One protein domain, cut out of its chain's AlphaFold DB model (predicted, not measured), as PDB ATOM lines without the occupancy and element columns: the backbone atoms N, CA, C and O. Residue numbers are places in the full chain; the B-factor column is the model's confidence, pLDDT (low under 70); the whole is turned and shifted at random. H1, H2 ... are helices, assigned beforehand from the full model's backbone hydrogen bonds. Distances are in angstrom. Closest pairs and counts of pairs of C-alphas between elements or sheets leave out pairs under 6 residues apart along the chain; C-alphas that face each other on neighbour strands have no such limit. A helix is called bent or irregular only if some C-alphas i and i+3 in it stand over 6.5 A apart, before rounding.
ATOM      1  N   MET A   2      30.887  63.678  33.232       92.56
ATOM      2  CA  MET A   2      30.115  64.842  33.725       92.56
ATOM      3  C   MET A   2      30.962  66.001  34.280       92.56
ATOM      4  O   MET A   2      30.703  67.150  33.951       92.56
ATOM      5  N   LYS A   3      32.026  65.730  35.054       94.44
ATOM      6  CA  LYS A   3      32.952  66.779  35.538       94.44
ATOM      7  C   LYS A   3      33.617  67.570  34.399       94.44
ATOM      8  O   LYS A   3      33.821  68.768  34.533       94.44
ATOM      9  N   MET A   4      33.948  66.909  33.288       95.69
ATOM     10  CA  MET A   4      34.549  67.553  32.114       95.69
ATOM     11  C   MET A   4      33.522  68.372  31.327       95.69
ATOM     12  O   MET A   4      33.862  69.458  30.869       95.69
ATOM     13  N   LEU A   5      32.276  67.890  31.249       95.25
ATOM     14  CA  LEU A   5      31.154  68.643  30.688       95.25
ATOM     15  C   LEU A   5      30.879  69.911  31.517       95.25
ATOM     16  O   LEU A   5      30.798  70.993  30.954       95.25
ATOM     17  N   LYS A   6      30.853  69.811  32.860       94.69
ATOM     18  CA  LYS A   6      30.723  70.981  33.761       94.69
ATOM     19  C   LYS A   6      31.861  71.985  33.575       94.69
ATOM     20  O   LYS A   6      31.650  73.182  33.696       94.69
ATOM     21  N   ALA A   7      33.068  71.488  33.307       96.25
ATOM     22  CA  ALA A   7      34.254  72.303  33.063       96.25
ATOM     23  C   ALA A   7      34.365  72.801  31.607       96.25
ATOM     24  O   ALA A   7      35.438  73.263  31.223       96.25
ATOM     25  N   ASN A   8      33.307  72.673  30.794       95.31
ATOM     26  CA  ASN A   8      33.253  73.110  29.394       95.31
ATOM     27  C   ASN A   8      34.385  72.558  28.509       95.31
ATOM     28  O   ASN A   8      34.816  73.208  27.560       95.31
ATOM     29  N   ARG A   9      34.874  71.341  28.786       97.44
ATOM     30  CA  ARG A   9      35.871  70.680  27.918       97.44
ATOM     31  C   ARG A   9      35.268  70.131  26.620       97.44
ATOM     32  O   ARG A   9      36.004  69.798  25.701       97.44
ATOM     33  N   PHE A  10      33.947  70.005  26.575       96.81
ATOM     34  CA  PHE A  10      33.121  69.686  25.413       96.81
ATOM     35  C   PHE A  10      31.694  70.172  25.700       96.81
ATOM     36  O   PHE A  10      31.367  70.446  26.854       96.81
ATOM     37  N   ASN A  11      30.852  70.282  24.670       95.19
ATOM     38  CA  ASN A  11      29.498  70.842  24.803       95.19
ATOM     39  C   ASN A  11      28.405  69.780  24.980       95.19
ATOM     40  O   ASN A  11      27.392  70.050  25.617       95.19
ATOM     41  N   TYR A  12      28.615  68.579  24.437       95.50
ATOM     42  CA  TYR A  12      27.640  67.491  24.455       95.50
ATOM     43  C   TYR A  12      28.294  66.180  24.880       95.50
ATOM     44  O   TYR A  12      29.467  65.933  24.598       95.50
ATOM     45  N   PHE A  13      27.517  65.331  25.545       94.94
ATOM     46  CA  PHE A  13      27.900  63.973  25.903       94.94
ATOM     47  C   PHE A  13      26.833  63.014  25.384       94.94
ATOM     48  O   PHE A  13      25.669  63.140  25.756       94.94
ATOM     49  N   ILE A  14      27.233  62.089  24.514       93.69
ATOM     50  CA  ILE A  14      26.347  61.037  24.018       93.69
ATOM     51  C   ILE A  14      26.291  59.939  25.072       93.69
ATOM     52  O   ILE A  14      27.326  59.481  25.557       93.69
ATOM     53  N   VAL A  15      25.076  59.528  25.407       92.50
ATOM     54  CA  VAL A  15      24.799  58.515  26.415       92.50
ATOM     55  C   VAL A  15      23.561  57.716  26.014       92.50
ATOM     56  O   VAL A  15      22.750  58.200  25.222       92.50
ATOM     57  N   ALA A  16      23.442  56.491  26.524       90.25
ATOM     58  CA  ALA A  16      22.254  55.676  26.329       90.25
ATOM     59  C   ALA A  16      21.040  56.332  27.010       90.25
ATOM     60  O   ALA A  16      21.179  56.983  28.049       90.25
ATOM     61  N   GLU A  17      19.849  56.184  26.426       88.50
ATOM     62  CA  GLU A  17      18.638  56.826  26.951       88.50
ATOM     63  C   GLU A  17      18.336  56.355  28.381       88.50
ATOM     64  O   GLU A  17      18.007  57.176  29.235       88.50
ATOM     65  N   GLU A  18      18.564  55.070  28.669       88.00
ATOM     66  CA  GLU A  18      18.378  54.475  29.995       88.00
ATOM     67  C   GLU A  18      19.315  55.035  31.081       88.00
ATOM     68  O   GLU A  18      19.003  54.950  32.262       88.00
ATOM     69  N   GLU A  19      20.453  55.624  30.706       91.44
ATOM     70  CA  GLU A  19      21.428  56.201  31.643       91.44
ATOM     71  C   GLU A  19      21.250  57.723  31.794       91.44
ATOM     72  O   GLU A  19      21.721  58.333  32.760       91.44
ATOM     73  N   ALA A  20      20.587  58.369  30.829       92.56
ATOM     74  CA  ALA A  20      20.507  59.822  30.739       92.56
ATOM     75  C   ALA A  20      19.767  60.446  31.934       92.56
ATOM     76  O   ALA A  20      20.213  61.463  32.478       92.56
ATOM     77  N   GLU A  21      18.659  59.835  32.360       91.88
ATOM     78  CA  GLU A  21      17.834  60.341  33.462       91.88
ATOM     79  C   GLU A  21      18.590  60.325  34.793       91.88
ATOM     80  O   GLU A  21      18.651  61.347  35.483       91.88
ATOM     81  N   GLU A  22      19.244  59.209  35.122       93.38
ATOM     82  CA  GLU A  22      20.040  59.074  36.345       93.38
ATOM     83  C   GLU A  22      21.210  60.065  36.371       93.38
ATOM     84  O   GLU A  22      21.473  60.710  37.392       93.38
ATOM     85  N   LEU A  23      21.889  60.254  35.235       93.38
ATOM     86  CA  LEU A  23      23.009  61.190  35.128       93.38
ATOM     87  C   LEU A  23      22.584  62.645  35.317       93.38
ATOM     88  O   LEU A  23      23.308  63.409  35.968       93.38
ATOM     89  N   VAL A  24      21.436  63.045  34.765       92.19
ATOM     90  CA  VAL A  24      20.895  64.396  34.962       92.19
ATOM     91  C   VAL A  24      20.392  64.574  36.388       92.19
ATOM     92  O   VAL A  24      20.690  65.605  36.995       92.19
ATOM     93  N   LEU A  25      19.726  63.575  36.972       92.94
ATOM     94  CA  LEU A  25      19.280  63.619  38.365       92.94
ATOM     95  C   LEU A  25      20.462  63.798  39.329       92.94
ATOM     96  O   LEU A  25      20.441  64.689  40.180       92.94
ATOM     97  N   ALA A  26      21.538  63.029  39.140       94.06
ATOM     98  CA  ALA A  26      22.768  63.137  39.926       94.06
ATOM     99  C   ALA A  26      23.524  64.467  39.713       94.06
ATOM    100  O   ALA A  26      24.405  64.823  40.496       94.06
ATOM    101  N   ASN A  27      23.204  65.219  38.655       92.25
ATOM    102  CA  ASN A  27      23.811  66.509  38.320       92.25
ATOM    103  C   ASN A  27      22.758  67.620  38.180       92.25
ATOM    104  O   ASN A  27      22.905  68.513  37.339       92.25
ATOM    105  N   LYS A  28      21.712  67.564  39.011       89.00
ATOM    106  CA  LYS A  28      20.546  68.450  38.955       89.00
ATOM    107  C   LYS A  28      20.936  69.923  38.780       89.00
ATOM    108  O   LYS A  28      21.757  70.449  39.526       89.00
ATOM    109  N   GLY A  29      20.333  70.574  37.786       89.81
ATOM    110  CA  GLY A  29      20.514  72.003  37.500       89.81
ATOM    111  C   GLY A  29      21.735  72.362  36.648       89.81
ATOM    112  O   GLY A  29      21.852  73.514  36.248       89.81
ATOM    113  N   PHE A  30      22.620  71.410  36.333       92.81
ATOM    114  CA  PHE A  30      23.782  71.678  35.474       92.81
ATOM    115  C   PHE A  30      23.564  71.298  34.011       92.81
ATOM    116  O   PHE A  30      24.199  71.882  33.137       92.81
ATOM    117  N   PHE A  31      22.710  70.309  33.741       94.19
ATOM    118  CA  PHE A  31      22.566  69.707  32.415       94.19
ATOM    119  C   PHE A  31      21.104  69.457  32.061       94.19
ATOM    120  O   PHE A  31      20.268  69.275  32.945       94.19
ATOM    121  N   ALA A  32      20.828  69.400  30.759       93.62
ATOM    122  CA  ALA A  32      19.542  69.029  30.186       93.62
ATOM    123  C   ALA A  32      19.737  67.916  29.146       93.62
ATOM    124  O   ALA A  32      20.795  67.825  28.519       93.62
ATOM    125  N   ILE A  33      18.717  67.075  28.968       94.50
ATOM    126  CA  ILE A  33      18.720  66.003  27.967       94.50
ATOM    127  C   ILE A  33      18.282  66.589  26.624       94.50
ATOM    128  O   ILE A  33      17.225  67.210  26.529       94.50
ATOM    129  N   HIS A  34      19.074  66.352  25.581       93.94
ATOM    130  CA  HIS A  34      18.698  66.624  24.199       93.94
ATOM    131  C   HIS A  34      18.521  65.289  23.469       93.94
ATOM    132  O   HIS A  34      19.500  64.576  23.254       93.94
ATOM    133  N   LYS A  35      17.273  64.926  23.144       91.38
ATOM    134  CA  LYS A  35      16.962  63.666  22.454       91.38
ATOM    135  C   LYS A  35      17.228  63.796  20.954       91.38
ATOM    136  O   LYS A  35      16.797  64.765  20.337       91.38
ATOM    137  N   LEU A  36      17.886  62.792  20.382       90.44
ATOM    138  CA  LEU A  36      18.068  62.645  18.937       90.44
ATOM    139  C   LEU A  36      16.928  61.778  18.389       90.44
ATOM    140  O   LEU A  36      16.675  60.697  18.917       90.44
ATOM    141  N   SER A  37      16.211  62.254  17.370       86.69
ATOM    142  CA  SER A  37      14.983  61.614  16.870       86.69
ATOM    143  C   SER A  37      15.197  60.627  15.719       86.69
ATOM    144  O   SER A  37      14.263  59.928  15.340       86.69
ATOM    145  N   ASP A  38      16.396  60.573  15.150       88.81
ATOM    146  CA  ASP A  38      16.753  59.798  13.955       88.81
ATOM    147  C   ASP A  38      17.762  58.674  14.246       88.81
ATOM    148  O   ASP A  38      18.437  58.174  13.344       88.81
ATOM    149  N   LEU A  39      17.858  58.240  15.507       85.62
ATOM    150  CA  LEU A  39      18.720  57.124  15.876       85.62
ATOM    151  C   LEU A  39      18.153  55.800  15.332       85.62
ATOM    152  O   LEU A  39      16.970  55.505  15.531       85.62
ATOM    153  N   PRO A  40      18.977  54.964  14.676       86.94
ATOM    154  CA  PRO A  40      18.535  53.652  14.233       86.94
ATOM    155  C   PRO A  40      18.192  52.764  15.441       86.94
ATOM    156  O   PRO A  40      18.813  52.895  16.501       86.94
ATOM    157  N   PRO A  41      17.250  51.815  15.295       82.12
ATOM    158  CA  PRO A  41      16.943  50.863  16.354       82.12
ATOM    159  C   PRO A  41      18.200  50.074  16.750       82.12
ATOM    160  O   PRO A  41      18.911  49.537  15.897       82.12
ATOM    161  N   GLY A  42      18.471  49.996  18.054       82.00
ATOM    162  CA  GLY A  42      19.732  49.487  18.592       82.00
ATOM    163  C   GLY A  42      19.600  48.866  19.983       82.00
ATOM    164  O   GLY A  42      18.619  48.189  20.279       82.00
ATOM    165  N   SER A  43      20.635  49.049  20.809       80.31
ATOM    166  CA  SER A  43      20.682  48.651  22.231       80.31
ATOM    167  C   SER A  43      20.429  47.166  22.530       80.31
ATOM    168  O   SER A  43      20.059  46.790  23.644       80.31
ATOM    169  N   LYS A  44      20.676  46.284  21.555       85.50
ATOM    170  CA  LYS A  44      20.660  44.836  21.783       85.50
ATOM    171  C   LYS A  44      21.844  44.449  22.669       85.50
ATOM    172  O   LYS A  44      22.993  44.737  22.342       85.50
ATOM    173  N   ARG A  45      21.555  43.774  23.779       86.12
ATOM    174  CA  ARG A  45      22.562  43.205  24.681       86.12
ATOM    175  C   ARG A  45      22.778  41.740  24.318       86.12
ATOM    176  O   ARG A  45      21.815  40.999  24.141       86.12
ATOM    177  N   TYR A  46      24.036  41.332  24.207       90.75
ATOM    178  CA  TYR A  46      24.417  39.968  23.853       90.75
ATOM    179  C   TYR A  46      25.348  39.398  24.914       90.75
ATOM    180  O   TYR A  46      26.285  40.068  25.347       90.75
ATOM    181  N   PHE A  47      25.133  38.138  25.281       91.50
ATOM    182  CA  PHE A  47      26.149  37.368  25.985       91.50
ATOM    183  C   PHE A  47      27.163  36.868  24.966       91.50
ATOM    184  O   PHE A  47      26.827  36.123  24.047       91.50
ATOM    185  N   MET A  48      28.409  37.307  25.111       94.12
ATOM    186  CA  MET A  48      29.496  36.874  24.244       94.12
ATOM    187  C   MET A  48      30.244  35.717  24.900       94.12
ATOM    188  O   MET A  48      30.678  35.815  26.047       94.12
ATOM    189  N   CYS A  49      30.423  34.627  24.158       96.56
ATOM    190  CA  CYS A  49      31.243  33.498  24.579       96.56
ATOM    191  C   CYS A  49      32.648  33.589  23.972       96.56
ATOM    192  O   CYS A  49      32.862  34.195  22.920       96.56
ATOM    193  N   SER A  50      33.622  32.953  24.627       97.25
ATOM    194  CA  SER A  50      34.940  32.733  24.024       97.25
ATOM    195  C   SER A  50      34.801  31.962  22.709       97.25
ATOM    196  O   SER A  50      33.972  31.064  22.604       97.25
ATOM    197  N   LYS A  51      35.679  32.238  21.735       96.81
ATOM    198  CA  LYS A  51      35.716  31.519  20.446       96.81
ATOM    199  C   LYS A  51      35.973  30.011  20.572       96.81
ATOM    200  O   LYS A  51      35.823  29.294  19.595       96.81
ATOM    201  N   LYS A  52      36.407  29.546  21.747       97.81
ATOM    202  CA  LYS A  52      36.609  28.122  22.051       97.81
ATOM    203  C   LYS A  52      35.322  27.399  22.460       97.81
ATOM    204  O   LYS A  52      35.355  26.190  22.634       97.81
ATOM    205  N   VAL A  53      34.237  28.130  22.716       97.56
ATOM    206  CA  VAL A  53      32.967  27.537  23.138       97.56
ATOM    207  C   VAL A  53      32.240  27.021  21.906       97.56
ATOM    208  O   VAL A  53      31.978  27.784  20.979       97.56
ATOM    209  N   ASP A  54      31.905  25.735  21.919       98.19
ATOM    210  CA  ASP A  54      31.168  25.110  20.828       98.19
ATOM    211  C   ASP A  54      29.750  25.672  20.694       98.19
ATOM    212  O   ASP A  54      29.074  25.977  21.684       98.19
ATOM    213  N   ASN A  55      29.259  25.708  19.454       97.06
ATOM    214  CA  ASN A  55      27.910  26.181  19.136       97.06
ATOM    215  C   ASN A  55      26.825  25.434  19.921       97.06
ATOM    216  O   ASN A  55      25.865  26.051  20.365       97.06
ATOM    217  N   SER A  56      27.013  24.139  20.191       97.69
ATOM    218  CA  SER A  56      26.057  23.340  20.968       97.69
ATOM    219  C   SER A  56      25.873  23.840  22.407       97.69
ATOM    220  O   SER A  56      24.796  23.690  22.985       97.69
ATOM    221  N   ILE A  57      26.906  24.446  23.002       97.94
ATOM    222  CA  ILE A  57      26.826  25.065  24.329       97.94
ATOM    223  C   ILE A  57      26.157  26.435  24.230       97.94
ATOM    224  O   ILE A  57      25.293  26.747  25.050       97.94
ATOM    225  N   ILE A  58      26.501  27.224  23.209       97.38
ATOM    226  CA  ILE A  58      25.859  28.518  22.935       97.38
ATOM    227  C   ILE A  58      24.346  28.332  22.733       97.38
ATOM    228  O   ILE A  58      23.553  29.087  23.293       97.38
ATOM    229  N   ASP A  59      23.926  27.285  22.023       96.81
ATOM    230  CA  ASP A  59      22.514  26.963  21.802       96.81
ATOM    231  C   ASP A  59      21.775  26.642  23.104       96.81
ATOM    232  O   ASP A  59      20.665  27.130  23.320       96.81
ATOM    233  N   LYS A  60      22.406  25.887  24.014       96.94
ATOM    234  CA  LYS A  60      21.843  25.609  25.344       96.94
ATOM    235  C   LYS A  60      21.699  26.881  26.177       96.94
ATOM    236  O   LYS A  60      20.666  27.067  26.814       96.94
ATOM    237  N   ILE A  61      22.696  27.768  26.146       95.50
ATOM    238  CA  ILE A  61      22.627  29.074  26.820       95.50
ATOM    239  C   ILE A  61      21.457  29.886  26.256       95.50
ATOM    240  O   ILE A  61      20.639  30.396  27.016       95.50
ATOM    241  N   ASN A  62      21.322  29.947  24.930       94.94
ATOM    242  CA  ASN A  62      20.226  30.658  24.276       94.94
ATOM    243  C   ASN A  62      18.852  30.084  24.649       94.94
ATOM    244  O   ASN A  62      17.914  30.847  24.875       94.94
ATOM    245  N   GLN A  63      18.714  28.759  24.726       95.75
ATOM    246  CA  GLN A  63      17.479  28.111  25.178       95.75
ATOM    247  C   GLN A  63      17.166  28.441  26.642       95.75
ATOM    248  O   GLN A  63      16.031  28.795  26.950       95.75
ATOM    249  N   ALA A  64      18.170  28.397  27.521       95.44
ATOM    250  CA  ALA A  64      18.008  28.754  28.925       95.44
ATOM    251  C   ALA A  64      17.578  30.220  29.089       95.44
ATOM    252  O   ALA A  64      16.614  30.491  29.798       95.44
ATOM    253  N   ILE A  65      18.212  31.156  28.373       93.25
ATOM    254  CA  ILE A  65      17.826  32.576  28.392       93.25
ATOM    255  C   ILE A  65      16.380  32.752  27.923       93.25
ATOM    256  O   ILE A  65      15.619  33.458  28.569       93.25
ATOM    257  N   LYS A  66      15.969  32.078  26.839       92.44
ATOM    258  CA  LYS A  66      14.581  32.132  26.344       92.44
ATOM    259  C   LYS A  66      13.556  31.568  27.331       92.44
ATOM    260  O   LYS A  66      12.385  31.910  27.226       92.44
ATOM    261  N   SER A  67      13.976  30.692  28.246       95.06
ATOM    262  CA  SER A  67      13.103  30.135  29.286       95.06
ATOM    263  C   SER A  67      12.919  31.060  30.493       95.06
ATOM    264  O   SER A  67      12.020  30.837  31.298       95.06
ATOM    265  N   LEU A  68      13.753  32.099  30.619       89.81
ATOM    266  CA  LEU A  68      13.595  33.134  31.633       89.81
ATOM    267  C   LEU A  68      12.528  34.121  31.145       89.81
ATOM    268  O   LEU A  68      12.793  34.977  30.303       89.81
TER     269      LEU A  68
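AT A GLANCE: This is residues 2 to 68 of the 70 residues of an uncharacterized protein of Endozoicomonas sp. SM1973 (UniProt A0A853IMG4). The chain is drawn out like a dumbbell with unequal ends: a loose cluster at one end holds the short helices H1 and H2 with the loop between them, and a long link runs from there to the longest helix, H3, alone at the other end. The first part of that link, from residue 26, folds back beside H1 and H2 before the chain sets off, and residues 37 to 42 stick out on the way. The printed part has 67 residues with three named helices in the order H1, H2, H3 and no named strand; its class is all helix, though these helices hold under half of the residues, 27 of the 67. The whole is extended, with a radius of gyration of the C-alphas of 18.8 A, and its outline is a rod spanning 51 by 24 by 23 A.

IN THESE COORDINATES: H1 takes residues 2 to 6 and begins at C-alpha 2 at (30.115, 64.842, 33.725); it measures 6.2 A from first to last C-alpha. H2 takes residues 17 to 25, 13.3 A long, and begins at C-alpha 17 at (18.638, 56.826, 26.951). It is irregular, but only just: C-alphas 18 and 21 are 6.8 A apart. H3 takes residues 55 to 67, 18.4 A long, and ends at C-alpha 67 at (13.103, 30.135, 29.286).

HOW THE PARTS SIT: H1 touches no other helix. H1 and H2 are only just apart, their closest C-alphas 8.1 A from each other. A short link of 10 residues joins them. H2 and H3 are apart, and so are H1 and H3. In H1 and H3 every O i to N i+4 pair is within hydrogen-bond range; in H2 it is 3 of 5.

THE WHOLE: The two C-alphas farthest apart are those of Gly 29 and Ser 56, at 51.7 A, while the C-alphas of Met 2 and Leu 68, the first and last printed, are 35.8 A apart. The link from H2 to H3 is long, residues 26 to 54, with no named element in its 29 residues. Residues 37 to 42 stand free, as do residues 50 to 56, of which 55 and 56 belong to H3. Without these stretches the body of 54 residues still spans 49 by 20 by 20 A. The printed part has no cut. Its mean pLDDT is 92.9, and no printed residue is under 70.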